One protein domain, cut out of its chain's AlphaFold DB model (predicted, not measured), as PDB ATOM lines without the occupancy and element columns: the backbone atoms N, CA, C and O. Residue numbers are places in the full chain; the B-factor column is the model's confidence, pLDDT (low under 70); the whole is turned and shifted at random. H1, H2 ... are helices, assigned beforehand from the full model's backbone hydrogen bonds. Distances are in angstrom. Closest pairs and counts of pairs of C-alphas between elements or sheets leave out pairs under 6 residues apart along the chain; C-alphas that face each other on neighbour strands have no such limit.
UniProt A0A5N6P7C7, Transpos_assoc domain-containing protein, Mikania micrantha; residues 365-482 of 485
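What this domain is: This is residues 365 to 482 of the 485 residues of the protein "Transpos_assoc domain-containing protein" of Mikania micrantha (UniProt A0A5N6P7C7). Little regular structure: a loose lobe of four helices, H1 to H4, is joined by a thin strip, residues 436 to 442, to a separate lobe of loops, residues 443 to 482. The printed part has 118 residues, 46 in named helices, with no named strand: all helix. It is loose, radius of gyration of the C-alphas 18.5 A, spanning 55 by 28 by 27 A.

Where its parts are: Find C-alpha 365 at (-5.003, 6.442, -12.740); H1 runs to 372, 10.5 A. Next come H2, residues 384 to 397, 20.2 A; H3, 402 to 415, 19.8 A; and H4, 426 to 435, 14.2 A, ending at C-alpha (0.783, 12.944, -7.626).

How they stand to each other: H1 touches H2 at residues 384 to 385 alone; the closest C-alphas, Leu 371 and Leu 385, are 4.8 A apart. Residues 402 to 406 of H3 alone only just touch H4, with 3 pairs of C-alphas within 8 A, closest Asp 406 and His 426, 5.9 A. H1 and H3 are apart. In H1, H2, H3 and H4 every O i to N i+4 pair is within hydrogen-bond range.

The domain as a whole: The farthest C-alphas, Thr 378 and Asn 467, are 55.5 A apart. The printed part has no cut; H1 to H2 is a long link. Look for pLDDT under 70 at 365, 437 to 442 and 472 to 482.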
ATOM      1  N   ASP A 365      -4.504   7.820 -12.834       69.94
ATOM      2  CA  ASP A 365      -5.003   6.442 -12.740       69.94
ATOM      3  C   ASP A 365      -3.902   5.427 -13.070       69.94
ATOM      4  O   ASP A 365      -3.731   4.428 -12.366       69.94
ATOM      5  N   ALA A 366      -3.080   5.719 -14.085       74.75
ATOM      6  CA  ALA A 366      -1.925   4.896 -14.433       74.75
ATOM      7  C   ALA A 366      -0.895   4.824 -13.291       74.75
ATOM      8  O   ALA A 366      -0.416   3.740 -12.955       74.75
ATOM      9  N   LEU A 367      -0.581   5.960 -12.658       76.75
ATOM     10  CA  LEU A 367       0.380   6.018 -11.554       76.75
ATOM     11  C   LEU A 367      -0.155   5.366 -10.274       76.75
ATOM     12  O   LEU A 367       0.598   4.725  -9.541       76.75
ATOM     13  N   PHE A 368      -1.440   5.544  -9.979       73.62
ATOM     14  CA  PHE A 368      -2.074   4.918  -8.825       73.62
ATOM     15  C   PHE A 368      -2.085   3.397  -8.980       73.62
ATOM     16  O   PHE A 368      -1.714   2.678  -8.052       73.62
ATOM     17  N   LYS A 369      -2.391   2.907 -10.186       76.38
ATOM     18  CA  LYS A 369      -2.295   1.486 -10.519       76.38
ATOM     19  C   LYS A 369      -0.863   0.964 -10.381       76.38
ATOM     20  O   LYS A 369      -0.680  -0.066  -9.746       76.38
ATOM     21  N   GLU A 370       0.143   1.687 -10.888       78.62
ATOM     22  CA  GLU A 370       1.573   1.353 -10.721       78.62
ATOM     23  C   GLU A 370       1.953   1.214  -9.238       78.62
ATOM     24  O   GLU A 370       2.596   0.245  -8.841       78.62
ATOM     25  N   LEU A 371       1.534   2.152  -8.391       79.50
ATOM     26  CA  LEU A 371       1.876   2.143  -6.969       79.50
ATOM     27  C   LEU A 371       1.132   1.057  -6.178       79.50
ATOM     28  O   LEU A 371       1.676   0.544  -5.203       79.50
ATOM     29  N   ASN A 372      -0.065   0.661  -6.605       77.75
ATOM     30  CA  ASN A 372      -0.783  -0.459  -5.995       77.75
ATOM     31  C   ASN A 372      -0.315  -1.831  -6.488       77.75
ATOM     32  O   ASN A 372      -0.704  -2.839  -5.900       77.75
ATOM     33  N   THR A 373       0.552  -1.899  -7.505       82.19
ATOM     34  CA  THR A 373       1.192  -3.167  -7.875       82.19
ATOM     35  C   THR A 373       2.190  -3.647  -6.819       82.19
ATOM     36  O   THR A 373       2.616  -2.903  -5.925       82.19
ATOM     37  N   GLU A 374       2.560  -4.922  -6.926       83.25
ATOM     38  CA  GLU A 374       3.607  -5.548  -6.123       83.25
ATOM     39  C   GLU A 374       4.913  -4.738  -6.181       83.25
ATOM     40  O   GLU A 374       5.279  -4.173  -7.214       83.25
ATOM     41  N   LEU A 375       5.649  -4.685  -5.067       85.00
ATOM     42  CA  LEU A 375       6.917  -3.946  -5.001       85.00
ATOM     43  C   LEU A 375       7.945  -4.416  -6.054       85.00
ATOM     44  O   LEU A 375       8.744  -3.621  -6.556       85.00
ATOM     45  N   TYR A 376       7.945  -5.711  -6.346       82.62
ATOM     46  CA  TYR A 376       8.706  -6.397  -7.387       82.62
ATOM     47  C   TYR A 376       7.931  -7.674  -7.764       82.62
ATOM     48  O   TYR A 376       7.105  -8.111  -6.956       82.62
ATOM     49  N   PRO A 377       8.178  -8.295  -8.935       75.25
ATOM     50  CA  PRO A 377       7.476  -9.512  -9.333       75.25
ATOM     51  C   PRO A 377       7.639 -10.598  -8.268       75.25
ATOM     52  O   PRO A 377       8.773 -10.882  -7.892       75.25
ATOM     53  N   THR A 378       6.529 -11.195  -7.819       76.75
ATOM     54  CA  THR A 378       6.407 -12.187  -6.728       76.75
ATOM     55  C   THR A 378       6.285 -11.618  -5.309       76.75
ATOM     56  O   THR A 378       6.373 -12.379  -4.340       76.75
ATOM     57  N   CYS A 379       6.109 -10.308  -5.136       77.56
ATOM     58  CA  CYS A 379       5.947  -9.701  -3.815       77.56
ATOM     59  C   CYS A 379       4.464  -9.625  -3.427       77.56
ATOM     60  O   CYS A 379       3.816  -8.596  -3.592       77.56
ATOM     61  N   THR A 380       3.930 -10.709  -2.866       74.00
ATOM     62  CA  THR A 380       2.496 -10.820  -2.537       74.00
ATOM     63  C   THR A 380       2.090 -10.147  -1.227       74.00
ATOM     64  O   THR A 380       0.909  -9.925  -0.984       74.00
ATOM     65  N   TRP A 381       3.052  -9.832  -0.358       71.38
ATOM     66  CA  TRP A 381       2.783  -9.324   0.990       71.38
ATOM     67  C   TRP A 381       2.887  -7.797   1.103       71.38
ATOM     68  O   TRP A 381       2.515  -7.239   2.134       71.38
ATOM     69  N   MET A 382       3.410  -7.108   0.080       75.56
ATOM     70  CA  MET A 382       3.629  -5.662   0.133       75.56
ATOM     71  C   MET A 382       3.572  -5.006  -1.247       75.56
ATOM     72  O   MET A 382       4.344  -5.330  -2.152       75.56
ATOM     73  N   SER A 383       2.698  -4.008  -1.374       81.44
ATOM     74  CA  SER A 383       2.634  -3.154  -2.557       81.44
ATOM     75  C   SER A 383       3.757  -2.117  -2.576       81.44
ATOM     76  O   SER A 383       4.332  -1.750  -1.541       81.44
ATOM     77  N   SER A 384       4.038  -1.595  -3.769       85.00
ATOM     78  CA  SER A 384       4.977  -0.490  -3.981       85.00
ATOM     79  C   SER A 384       4.608   0.744  -3.144       85.00
ATOM     80  O   SER A 384       5.475   1.364  -2.518       85.00
ATOM     81  N   LEU A 385       3.312   1.058  -3.037       82.25
ATOM     82  CA  LEU A 385       2.796   2.168  -2.241       82.25
ATOM     83  C   LEU A 385       3.028   1.965  -0.743       82.25
ATOM     84  O   LEU A 385       3.514   2.884  -0.081       82.25
ATOM     85  N   ASN A 386       2.719   0.775  -0.213       78.06
ATOM     86  CA  ASN A 386       2.883   0.480   1.212       78.06
ATOM     87  C   ASN A 386       4.366   0.580   1.613       78.06
ATOM     88  O   ASN A 386       4.728   1.296   2.552       78.06
ATOM     89  N   PHE A 387       5.250  -0.024   0.814       86.19
ATOM     90  CA  PHE A 387       6.694   0.092   1.009       86.19
ATOM     91  C   PHE A 387       7.165   1.551   0.985       86.19
ATOM     92  O   PHE A 387       7.894   1.992   1.877       86.19
ATOM     93  N   LEU A 388       6.721   2.326  -0.008       85.50
ATOM     94  CA  LEU A 388       7.101   3.727  -0.167       85.50
ATOM     95  C   LEU A 388       6.626   4.600   1.005       85.50
ATOM     96  O   LEU A 388       7.393   5.429   1.504       85.50
ATOM     97  N   ALA A 389       5.389   4.410   1.466       80.69
ATOM     98  CA  ALA A 389       4.819   5.133   2.599       80.69
ATOM     99  C   ALA A 389       5.576   4.824   3.901       80.69
ATOM    100  O   ALA A 389       6.014   5.749   4.598       80.69
ATOM    101  N   LYS A 390       5.822   3.538   4.183       81.56
ATOM    102  CA  LYS A 390       6.592   3.076   5.350       81.56
ATOM    103  C   LYS A 390       8.025   3.619   5.328       81.56
ATOM    104  O   LYS A 390       8.509   4.146   6.333       81.56
ATOM    105  N   LEU A 391       8.687   3.597   4.171       85.38
ATOM    106  CA  LEU A 391      10.054   4.101   4.010       85.38
ATOM    107  C   LEU A 391      10.151   5.626   4.209       85.38
ATOM    108  O   LEU A 391      11.074   6.121   4.864       85.38
ATOM    109  N   MET A 392       9.173   6.383   3.702       81.81
ATOM    110  CA  MET A 392       9.089   7.833   3.909       81.81
ATOM    111  C   MET A 392       8.804   8.197   5.369       81.81
ATOM    112  O   MET A 392       9.394   9.145   5.891       81.81
ATOM    113  N   HIS A 393       7.968   7.422   6.058       76.62
ATOM    114  CA  HIS A 393       7.716   7.597   7.485       76.62
ATOM    115  C   HIS A 393       8.986   7.378   8.322       76.62
ATOM    116  O   HIS A 393       9.334   8.217   9.156       76.62
ATOM    117  N   ILE A 394       9.745   6.312   8.035       79.38
ATOM    118  CA  ILE A 394      11.034   6.024   8.688       79.38
ATOM    119  C   ILE A 394      12.016   7.183   8.501       79.38
ATOM    120  O   ILE A 394      12.655   7.609   9.469       79.38
ATOM    121  N   LYS A 395      12.118   7.728   7.282       82.38
ATOM    122  CA  LYS A 395      12.960   8.897   7.000       82.38
ATOM    123  C   LYS A 395      12.599  10.083   7.893       82.38
ATOM    124  O   LYS A 395      13.503  10.732   8.424       82.38
ATOM    125  N   VAL A 396      11.306  10.386   8.017       75.81
ATOM    126  CA  VAL A 396      10.809  11.541   8.776       75.81
ATOM    127  C   VAL A 396      11.059  11.356  10.270       75.81
ATOM    128  O   VAL A 396      11.666  12.235  10.885       75.81
ATOM    129  N   ILE A 397      10.687  10.204  10.840       70.75
ATOM    130  CA  ILE A 397      10.896   9.907  12.267       70.75
ATOM    131  C   ILE A 397      12.372  10.017  12.643       70.75
ATOM    132  O   ILE A 397      12.720  10.636  13.647       70.75
ATOM    133  N   ASN A 398      13.251   9.456  11.815       71.25
ATOM    134  CA  ASN A 398      14.680   9.400  12.110       71.25
ATOM    135  C   ASN A 398      15.457  10.622  11.608       71.25
ATOM    136  O   ASN A 398      16.685  10.649  11.702       71.25
ATOM    137  N   LYS A 399      14.765  11.637  11.068       75.25
ATOM    138  CA  LYS A 399      15.357  12.878  10.539       75.25
ATOM    139  C   LYS A 399      16.514  12.618   9.568       75.25
ATOM    140  O   LYS A 399      17.520  13.330   9.567       75.25
ATOM    141  N   TRP A 400      16.385  11.588   8.736       81.50
ATOM    142  CA  TRP A 400      17.427  11.231   7.782       81.50
ATOM    143  C   TRP A 400      17.622  12.341   6.753       81.50
ATOM    144  O   TRP A 400      16.658  12.904   6.224       81.50
ATOM    145  N   THR A 401      18.881  12.632   6.425       80.94
ATOM    146  CA  THR A 401      19.203  13.594   5.366       80.94
ATOM    147  C   THR A 401      18.727  13.072   4.008       80.94
ATOM    148  O   THR A 401      18.514  11.873   3.832       80.94
ATOM    149  N   ASN A 402      18.513  13.956   3.029       84.44
ATOM    150  CA  ASN A 402      18.128  13.509   1.683       84.44
ATOM    151  C   ASN A 402      19.256  12.705   1.030       84.44
ATOM    152  O   ASN A 402      18.995  11.621   0.542       84.44
ATOM    153  N   SER A 403      20.506  13.160   1.154       82.00
ATOM    154  CA  SER A 403      21.662  12.473   0.564       82.00
ATOM    155  C   SER A 403      21.866  11.057   1.117       82.00
ATOM    156  O   SER A 403      22.083  10.131   0.344       82.00
ATOM    157  N   SER A 404      21.747  10.858   2.435       82.50
ATOM    158  CA  SER A 404      21.832   9.511   3.022       82.50
ATOM    159  C   SER A 404      20.648   8.622   2.631       82.50
ATOM    160  O   SER A 404      20.795   7.410   2.543       82.50
ATOM    161  N   PHE A 405      19.470   9.212   2.411       88.62
ATOM    162  CA  PHE A 405      18.288   8.473   1.973       88.62
ATOM    163  C   PHE A 405      18.373   8.064   0.502       88.62
ATOM    164  O   PHE A 405      17.994   6.950   0.169       88.62
ATOM    165  N   ASP A 406      18.912   8.928  -0.355       90.19
ATOM    166  CA  ASP A 406      19.142   8.621  -1.766       90.19
ATOM    167  C   ASP A 406      20.128   7.446  -1.904       90.19
ATOM    168  O   ASP A 406      19.833   6.484  -2.602       90.19
ATOM    169  N   GLN A 407      21.222   7.441  -1.129       87.88
ATOM    170  CA  GLN A 407      22.163   6.308  -1.081       87.88
ATOM    171  C   GLN A 407      21.499   5.001  -0.616       87.88
ATOM    172  O   GLN A 407      21.808   3.924  -1.125       87.88
ATOM    173  N   LEU A 408      20.574   5.075   0.348       90.19
ATOM    174  CA  LEU A 408      19.806   3.906   0.774       90.19
ATOM    175  C   LEU A 408      18.886   3.403  -0.344       90.19
ATOM    176  O   LEU A 408      18.811   2.198  -0.563       90.19
ATOM    177  N   LEU A 409      18.192   4.301  -1.046       91.94
ATOM    178  CA  LEU A 409      17.324   3.934  -2.165       91.94
ATOM    179  C   LEU A 409      18.114   3.262  -3.291       91.94
ATOM    180  O   LEU A 409      17.662   2.254  -3.826       91.94
ATOM    181  N   GLU A 410      19.306   3.765  -3.608       90.94
ATOM    182  CA  GLU A 410      20.212   3.135  -4.573       90.94
ATOM    183  C   GLU A 410      20.606   1.716  -4.147       90.94
ATOM    184  O   GLU A 410      20.518   0.785  -4.950       90.94
ATOM    185  N   LEU A 411      20.974   1.530  -2.875       90.06
ATOM    186  CA  LEU A 411      21.312   0.214  -2.334       90.06
ATOM    187  C   LEU A 411      20.123  -0.752  -2.398       90.06
ATOM    188  O   LEU A 411      20.284  -1.894  -2.821       90.06
ATOM    189  N   LEU A 412      18.930  -0.302  -2.003       90.12
ATOM    190  CA  LEU A 412      17.718  -1.119  -2.050       90.12
ATOM    191  C   LEU A 412      17.382  -1.499  -3.496       90.12
ATOM    192  O   LEU A 412      17.158  -2.666  -3.786       90.12
ATOM    193  N   ARG A 413      17.450  -0.564  -4.443       89.25
ATOM    194  CA  ARG A 413      17.221  -0.876  -5.863       89.25
ATOM    195  C   ARG A 413      18.182  -1.925  -6.411       89.25
ATOM    196  O   ARG A 413      17.768  -2.722  -7.244       89.25
ATOM    197  N   ALA A 414      19.438  -1.911  -5.962       85.12
ATOM    198  CA  ALA A 414      20.443  -2.892  -6.362       85.12
ATOM    199  C   ALA A 414      20.263  -4.258  -5.674       85.12
ATOM    200  O   ALA A 414      20.627  -5.280  -6.248       85.12
ATOM    201  N   ALA A 415      19.731  -4.276  -4.448       85.81
ATOM    202  CA  ALA A 415      19.527  -5.493  -3.665       85.81
ATOM    203  C   ALA A 415      18.262  -6.270  -4.070       85.81
ATOM    204  O   ALA A 415      18.220  -7.491  -3.923       85.81
ATOM    205  N   PHE A 416      17.233  -5.575  -4.556       85.06
ATOM    206  CA  PHE A 416      15.978  -6.177  -5.004       85.06
ATOM    207  C   PHE A 416      16.046  -6.619  -6.483       85.06
ATOM    208  O   PHE A 416      16.919  -6.161  -7.224       85.06
ATOM    209  N   PRO A 417      15.132  -7.499  -6.947       87.62
ATOM    210  CA  PRO A 417      15.081  -7.932  -8.346       87.62
ATOM    211  C   PRO A 417      15.026  -6.757  -9.333       87.62
ATOM    212  O   PRO A 417      14.518  -5.686  -9.002       87.62
ATOM    213  N   LYS A 418      15.528  -6.958 -10.563       77.62
ATOM    214  CA  LYS A 418      15.707  -5.883 -11.567       77.62
ATOM    215  C   LYS A 418      14.422  -5.118 -11.914       77.62
ATOM    216  O   LYS A 418      14.510  -3.966 -12.324       77.62
ATOM    217  N   GLU A 419      13.258  -5.727 -11.720       81.00
ATOM    218  CA  GLU A 419      11.937  -5.148 -11.994       81.00
ATOM    219  C   GLU A 419      11.267  -4.587 -10.723       81.00
ATOM    220  O   GLU A 419      10.080  -4.789 -10.490       81.00
ATOM    221  N   ASN A 420      12.017  -3.902  -9.853       86.50
ATOM    222  CA  ASN A 420      11.448  -3.288  -8.648       86.50
ATOM    223  C   ASN A 420      10.909  -1.869  -8.894       86.50
ATOM    224  O   ASN A 420      11.447  -1.098  -9.687       86.50
ATOM    225  N   GLN A 421       9.874  -1.502  -8.138       84.12
ATOM    226  CA  GLN A 421       9.193  -0.204  -8.219       84.12
ATOM    227  C   GLN A 421       9.777   0.861  -7.268       84.12
ATOM    228  O   GLN A 421       9.162   1.907  -7.025       84.12
ATOM    229  N   ILE A 422      10.973   0.620  -6.715       88.31
ATOM    230  CA  ILE A 422      11.598   1.497  -5.719       88.31
ATOM    231  C   ILE A 422      12.083   2.793  -6.402       88.31
ATOM    232  O   ILE A 422      12.820   2.730  -7.392       88.31
ATOM    233  N   PRO A 423      11.722   3.986  -5.887       87.88
ATOM    234  CA  PRO A 423      12.163   5.258  -6.459       87.88
ATOM    235  C   PRO A 423      13.683   5.420  -6.439       87.88
ATOM    236  O   PRO A 423      14.344   4.990  -5.496       87.88
ATOM    237  N   SER A 424      14.244   6.115  -7.431       85.38
ATOM    238  CA  SER A 424      15.696   6.344  -7.491       85.38
ATOM    239  C   SER A 424      16.196   7.390  -6.493       85.38
ATOM    240  O   SER A 424      17.382   7.438  -6.192       85.38
ATOM    241  N   SER A 425      15.300   8.239  -5.983       90.62
ATOM    242  CA  SER A 425      15.643   9.313  -5.053       90.62
ATOM    243  C   SER A 425      14.461   9.712  -4.175       90.62
ATOM    244  O   SER A 425      13.293   9.467  -4.493       90.62
ATOM    245  N   HIS A 426      14.756  10.435  -3.097       87.69
ATOM    246  CA  HIS A 426      13.778  11.105  -2.250       87.69
ATOM    247  C   HIS A 426      12.866  12.038  -3.054       87.69
ATOM    248  O   HIS A 426      11.677  12.162  -2.757       87.69
ATOM    249  N   TYR A 427      13.418  12.727  -4.058       85.75
ATOM    250  CA  TYR A 427      12.636  13.626  -4.898       85.75
ATOM    251  C   TYR A 427      11.586  12.853  -5.696       85.75
ATOM    252  O   TYR A 427      10.422  13.255  -5.710       85.75
ATOM    253  N   GLU A 428      11.968  11.728  -6.301       85.50
ATOM    254  CA  GLU A 428      11.035  10.864  -7.024       85.50
ATOM    255  C   GLU A 428      10.004  10.226  -6.102       85.50
ATOM    256  O   GLU A 428       8.816  10.292  -6.403       85.50
ATOM    257  N   ALA A 429      10.431   9.706  -4.948       87.12
ATOM    258  CA  ALA A 429       9.541   9.194  -3.908       87.12
ATOM    259  C   ALA A 429       8.466  10.229  -3.537       87.12
ATOM    260  O   ALA A 429       7.263   9.971  -3.601       87.12
ATOM    261  N   LYS A 430       8.897  11.460  -3.239       82.44
ATOM    262  CA  LYS A 430       8.008  12.572  -2.897       82.44
ATOM    263  C   LYS A 430       7.128  13.003  -4.071       82.44
ATOM    264  O   LYS A 430       5.991  13.416  -3.851       82.44
ATOM    265  N   LYS A 431       7.635  12.947  -5.304       83.50
ATOM    266  CA  LYS A 431       6.881  13.265  -6.524       83.50
ATOM    267  C   LYS A 431       5.774  12.238  -6.762       83.50
ATOM    268  O   LYS A 431       4.646  12.660  -6.997       83.50
ATOM    269  N   LYS A 432       6.072  10.939  -6.640       82.50
ATOM    270  CA  LYS A 432       5.090   9.850  -6.760       82.50
ATOM    271  C   LYS A 432       3.970  10.018  -5.728       82.50
ATOM    272  O   LYS A 432       2.816  10.152  -6.118       82.50
ATOM    273  N   LEU A 433       4.312  10.184  -4.446       79.94
ATOM    274  CA  LEU A 433       3.326  10.408  -3.374       79.94
ATOM    275  C   LEU A 433       2.490  11.685  -3.566       79.94
ATOM    276  O   LEU A 433       1.289  11.687  -3.325       79.94
ATOM    277  N   ARG A 434       3.096  12.784  -4.035       75.88
ATOM    278  CA  ARG A 434       2.361  14.032  -4.310       75.88
ATOM    279  C   ARG A 434       1.337  13.885  -5.425       75.88
ATOM    280  O   ARG A 434       0.268  14.477  -5.318       75.88
ATOM    281  N   LYS A 435       1.678  13.152  -6.486       74.38
ATOM    282  CA  LYS A 435       0.783  12.944  -7.626       74.38
ATOM    283  C   LYS A 435      -0.467  12.158  -7.223       74.38
ATOM    284  O   LYS A 435      -1.546  12.536  -7.647       74.38
ATOM    285  N   ILE A 436      -0.346  11.182  -6.320       72.06
ATOM    286  CA  ILE A 436      -1.489  10.423  -5.781       72.06
ATOM    287  C   ILE A 436      -2.208  11.107  -4.602       72.06
ATOM    288  O   ILE A 436      -2.953  10.480  -3.859       72.06
ATOM    289  N   GLY A 437      -1.966  12.401  -4.372       62.03
ATOM    290  CA  GLY A 437      -2.642  13.160  -3.316       62.03
ATOM    291  C   GLY A 437      -2.099  12.954  -1.895       62.03
ATOM    292  O   GLY A 437      -2.500  13.693  -0.999       62.03
ATOM    293  N   LEU A 438      -1.115  12.070  -1.684       64.50
ATOM    294  CA  LEU A 438      -0.368  11.895  -0.423       64.50
ATOM    295  C   LEU A 438       0.752  12.940  -0.259       64.50
ATOM    296  O   LEU A 438       1.837  12.691   0.273       64.50
ATOM    297  N   GLY A 439       0.518  14.146  -0.775       53.56
ATOM    298  CA  GLY A 439       1.468  15.242  -0.708       53.56
ATOM    299  C   GLY A 439       1.556  15.823   0.699       53.56
ATOM    300  O   GLY A 439       0.580  16.329   1.236       53.56
ATOM    301  N   TYR A 440       2.761  15.853   1.266       54.69
ATOM    302  CA  TYR A 440       3.010  16.606   2.494       54.69
ATOM    303  C   TYR A 440       2.875  18.110   2.237       54.69
ATOM    304  O   TYR A 440       3.607  18.681   1.414       54.69
ATOM    305  N   GLN A 441       1.969  18.755   2.972       53.94
ATOM    306  CA  GLN A 441       1.933  20.204   3.089       53.94
ATOM    307  C   GLN A 441       2.917  20.619   4.179       53.94
ATOM    308  O   GLN A 441       2.687  20.370   5.357       53.94
ATOM    309  N   SER A 442       4.025  21.242   3.778       59.12
ATOM    310  CA  SER A 442       5.027  21.715   4.730       59.12
ATOM    311  C   SER A 442       4.455  22.858   5.559       59.12
ATOM    312  O   SER A 442       4.106  23.910   5.014       59.12
ATOM    313  N   ILE A 443       4.364  22.661   6.870       72.38
ATOM    314  CA  ILE A 443       3.902  23.697   7.793       72.38
ATOM    315  C   ILE A 443       5.130  24.449   8.287       72.38
ATOM    316  O   ILE A 443       6.101  23.846   8.743       72.38
ATOM    317  N   HIS A 444       5.117  25.780   8.178       76.31
ATOM    318  CA  HIS A 444       6.247  26.574   8.656       76.31
ATOM    319  C   HIS A 444       6.309  26.477  10.183       76.31
ATOM    320  O   HIS A 444       5.284  26.626  10.850       76.31
ATOM    321  N   ALA A 445       7.502  26.280  10.727       79.62
ATOM    322  CA  ALA A 445       7.740  26.262  12.165       79.62
ATOM    323  C   ALA A 445       8.529  27.503  12.591       79.62
ATOM    324  O   ALA A 445       9.328  28.055  11.828       79.62
ATOM    325  N   CYS A 446       8.288  27.962  13.816       78.19
ATOM    326  CA  CYS A 446       9.142  28.953  14.450       78.19
ATOM    327  C   CYS A 446      10.569  28.406  14.594       78.19
ATOM    328  O   CYS A 446      10.753  27.249  14.944       78.19
ATOM    329  N   ARG A 447      11.584  29.256  14.410       77.06
ATOM    330  CA  ARG A 447      12.997  28.890  14.606       77.06
ATOM    331  C   ARG A 447      13.311  28.311  15.992       77.06
ATOM    332  O   ARG A 447      14.243  27.528  16.120       77.06
ATOM    333  N   ASN A 448      12.559  28.726  17.005       76.12
ATOM    334  CA  ASN A 448      12.697  28.254  18.381       76.12
ATOM    335  C   ASN A 448      11.644  27.182  18.730       76.12
ATOM    336  O   ASN A 448      11.331  27.007  19.903       76.12
ATOM    337  N   ASP A 449      11.027  26.550  17.723       76.06
ATOM    338  CA  ASP A 449       9.985  25.516  17.838       76.06
ATOM    339  C   ASP A 449       8.785  25.891  18.731       76.06
ATOM    340  O   ASP A 449       8.041  25.035  19.197       76.06
ATOM    341  N   CYS A 450       8.545  27.187  18.963       79.19
ATOM    342  CA  CYS A 450       7.482  27.621  19.872       79.19
ATOM    343  C   CYS A 450       6.074  27.442  19.284       79.19
ATOM    344  O   CYS A 450       5.108  27.299  20.024       79.19
ATOM    345  N   VAL A 451       5.933  27.535  17.957       81.81
ATOM    346  CA  VAL A 451       4.637  27.447  17.278       81.81
ATOM    347  C   VAL A 451       4.797  26.921  15.856       81.81
ATOM    348  O   VAL A 451       5.792  27.209  15.182       81.81
ATOM    349  N   LEU A 452       3.769  26.219  15.384       83.38
ATOM    350  CA  LEU A 452       3.546  25.941  13.972       83.38
ATOM    351  C   LEU A 452       2.651  27.035  13.376       83.38
ATOM    352  O   LEU A 452       1.588  27.346  13.914       83.38
ATOM    353  N   PHE A 453       3.054  27.611  12.246       80.12
ATOM    354  CA  PHE A 453       2.268  28.605  11.509       80.12
ATOM    355  C   PHE A 453       1.154  27.914  10.710       80.12
ATOM    356  O   PHE A 453       1.183  27.854   9.478       80.12
ATOM    357  N   TRP A 454       0.181  27.367  11.437       80.56
ATOM    358  CA  TRP A 454      -0.970  26.622  10.932       80.56
ATOM    359  C   TRP A 454      -2.277  27.156  11.530       80.56
ATOM    360  O   TRP A 454      -2.261  27.771  12.597       80.56
ATOM    361  N   LYS A 455      -3.404  26.936  10.834       83.38
ATOM    362  CA  LYS A 455      -4.746  27.447  11.183       83.38
ATOM    363  C   LYS A 455      -4.722  28.935  11.577       83.38
ATOM    364  O   LYS A 455      -4.414  29.776  10.738       83.38
ATOM    365  N   GLU A 456      -5.010  29.250  12.836       81.25
ATOM    366  CA  GLU A 456      -5.090  30.607  13.396       81.25
ATOM    367  C   GLU A 456      -3.769  31.380  13.260       81.25
ATOM    368  O   GLU A 456      -3.763  32.590  13.045       81.25
ATOM    369  N   ASN A 457      -2.639  30.666  13.263       78.75
ATOM    370  CA  ASN A 457      -1.304  31.249  13.141       78.75
ATOM    371  C   ASN A 457      -0.795  31.280  11.686       78.75
ATOM    372  O   ASN A 457       0.336  31.693  11.435       78.75
ATOM    373  N   ALA A 458      -1.597  30.854  10.700       79.19
ATOM    374  CA  ALA A 458      -1.148  30.689   9.312       79.19
ATOM    375  C   ALA A 458      -0.752  32.005   8.623       79.19
ATOM    376  O   ALA A 458       0.133  32.007   7.761       79.19
ATOM    377  N   LEU A 459      -1.381  33.124   9.000       79.94
ATOM    378  CA  LEU A 459      -1.110  34.454   8.435       79.94
ATOM    379  C   LEU A 459      -0.044  35.238   9.213       79.94
ATOM    380  O   LEU A 459       0.440  36.265   8.729       79.94
ATOM    381  N   MET A 460       0.360  34.749  10.389       81.12
ATOM    382  CA  MET A 460       1.326  35.447  11.230       81.12
ATOM    383  C   MET A 460       2.705  35.490  10.563       81.12
ATOM    384  O   MET A 460       3.169  34.521   9.950       81.12
ATOM    385  N   GLN A 461       3.346  36.655  10.668       83.50
ATOM    386  CA  GLN A 461       4.693  36.902  10.146       83.50
ATOM    387  C   GLN A 461       5.772  36.679  11.211       83.50
ATOM    388  O   GLN A 461       6.913  36.381  10.867       83.50
ATOM    389  N   ASN A 462       5.395  36.754  12.489       84.69
ATOM    390  CA  ASN A 462       6.266  36.588  13.643       84.69
ATOM    391  C   ASN A 462       5.648  35.569  14.602       84.69
ATOM    392  O   ASN A 462       4.428  35.421  14.665       84.69
ATOM    393  N   CYS A 463       6.490  34.857  15.346       81.94
ATOM    394  CA  CYS A 463       6.032  33.941  16.380       81.94
ATOM    395  C   CYS A 463       5.370  34.726  17.532       81.94
ATOM    396  O   CYS A 463       6.027  35.593  18.102       81.94
ATOM    397  N   PRO A 464       4.137  34.399  17.959       82.00
ATOM    398  CA  PRO A 464       3.463  35.104  19.052       82.00
ATOM    399  C   PRO A 464       4.147  34.915  20.417       82.00
ATOM    400  O   PRO A 464       3.897  35.685  21.335       82.00
ATOM    401  N   ILE A 465       5.017  33.904  20.558       84.06
ATOM    402  CA  ILE A 465       5.688  33.565  21.822       84.06
ATOM    403  C   ILE A 465       7.070  34.220  21.921       84.06
ATOM    404  O   ILE A 465       7.382  34.856  22.921       84.06
ATOM    405  N   CYS A 466       7.916  34.065  20.897       85.25
ATOM    406  CA  CYS A 466       9.301  34.561  20.931       85.25
ATOM    407  C   CYS A 466       9.564  35.750  19.998       85.25
ATOM    408  O   CYS A 466      10.697  36.214  19.915       85.25
ATOM    409  N   ASN A 467       8.539  36.230  19.286       84.31
ATOM    410  CA  ASN A 467       8.580  37.340  18.328       84.31
ATOM    411  C   ASN A 467       9.554  37.176  17.142       84.31
ATOM    412  O   ASN A 467       9.703  38.084  16.323       84.31
ATOM    413  N   GLU A 468      10.188  36.010  17.010       80.81
ATOM    414  CA  GLU A 468      11.098  35.703  15.910       80.81
ATOM    415  C   GLU A 468      10.343  35.677  14.572       80.81
ATOM    416  O   GLU A 468       9.198  35.213  14.492       80.81
ATOM    417  N   SER A 469      10.991  36.172  13.517       80.44
ATOM    418  CA  SER A 469      10.430  36.178  12.164       80.44
ATOM    419  C   SER A 469      10.167  34.755  11.667       80.44
ATOM    420  O   SER A 469      10.928  33.826  11.933       80.44
ATOM    421  N   ARG A 470       9.101  34.584  10.887       79.75
ATOM    422  CA  ARG A 470       8.822  33.371  10.106       79.75
ATOM    423  C   ARG A 470       9.794  33.198   8.928       79.75
ATOM    424  O   ARG A 470       9.974  32.081   8.433       79.75
ATOM    425  N   TRP A 471      10.403  34.289   8.463       78.50
ATOM    426  CA  TRP A 471      11.205  34.360   7.237       78.50
ATOM    427  C   TRP A 471      12.686  34.623   7.529       78.50
ATOM    428  O   TRP A 471      13.024  35.302   8.496       78.50
ATOM    429  N   VAL A 472      13.578  34.129   6.662       65.62
ATOM    430  CA  VAL A 472      15.010  34.476   6.706       65.62
ATOM    431  C   VAL A 472      15.248  35.794   5.965       65.62
ATOM    432  O   VAL A 472      15.089  35.836   4.745       65.62
ATOM    433  N   ASP A 473      15.732  36.831   6.649       58.31
ATOM    434  CA  ASP A 473      16.259  38.032   5.989       58.31
ATOM    435  C   ASP A 473      17.729  37.830   5.610       58.31
ATOM    436  O   ASP A 473      18.642  38.063   6.404       58.31
ATOM    437  N   LYS A 474      17.978  37.378   4.376       48.50
ATOM    438  CA  LYS A 474      19.301  37.471   3.739       48.50
ATOM    439  C   LYS A 474      19.166  37.809   2.254       48.50
ATOM    440  O   LYS A 474      19.048  36.912   1.426       48.50
ATOM    441  N   ASN A 475      19.200  39.106   1.938       50.16
ATOM    442  CA  ASN A 475      19.648  39.724   0.676       50.16
ATOM    443  C   ASN A 475      19.537  38.902  -0.630       50.16
ATOM    444  O   ASN A 475      20.480  38.865  -1.412       50.16
ATOM    445  N   THR A 476      18.401  38.264  -0.923       46.94
ATOM    446  CA  THR A 476      18.119  37.695  -2.252       46.94
ATOM    447  C   THR A 476      16.615  37.610  -2.502       46.94
ATOM    448  O   THR A 476      15.817  37.498  -1.578       46.94
ATOM    449  N   LYS A 477      16.242  37.714  -3.780       44.75
ATOM    450  CA  LYS A 477      14.892  37.881  -4.341       44.75
ATOM    451  C   LYS A 477      13.902  36.742  -4.004       44.75
ATOM    452  O   LYS A 477      13.532  35.970  -4.884       44.75
ATOM    453  N   GLY A 478      13.441  36.645  -2.755       49.62
ATOM    454  CA  GLY A 478      12.290  35.816  -2.375       49.62
ATOM    455  C   GLY A 478      12.173  35.540  -0.872       49.62
ATOM    456  O   GLY A 478      13.162  35.217  -0.218       49.62
ATOM    457  N   LYS A 479      10.947  35.618  -0.332       49.03
ATOM    458  CA  LYS A 479      10.627  35.235   1.056       49.03
ATOM    459  C   LYS A 479      10.731  33.711   1.193       49.03
ATOM    460  O   LYS A 479       9.874  32.993   0.684       49.03
ATOM    461  N   LYS A 480      11.779  33.208   1.853       56.34
ATOM    462  CA  LYS A 480      11.942  31.774   2.160       56.34
ATOM    463  C   LYS A 480      11.681  31.518   3.650       56.34
ATOM    464  O   LYS A 480      12.206  32.271   4.478       56.34
ATOM    465  N   PRO A 481      10.861  30.511   4.007       54.47
ATOM    466  CA  PRO A 481      10.597  30.181   5.404       54.47
ATOM    467  C   PRO A 481      11.860  29.636   6.080       54.47
ATOM    468  O   PRO A 481      12.674  28.977   5.435       54.47
ATOM    469  N   LEU A 482      12.015  29.931   7.374       51.81
ATOM    470  CA  LEU A 482      13.168  29.512   8.181       51.81
ATOM    471  C   LEU A 482      13.241  27.987   8.352       51.81
ATOM    472  O   LEU A 482      14.315  27.413   8.187       51.81
TER     473      LEU A 482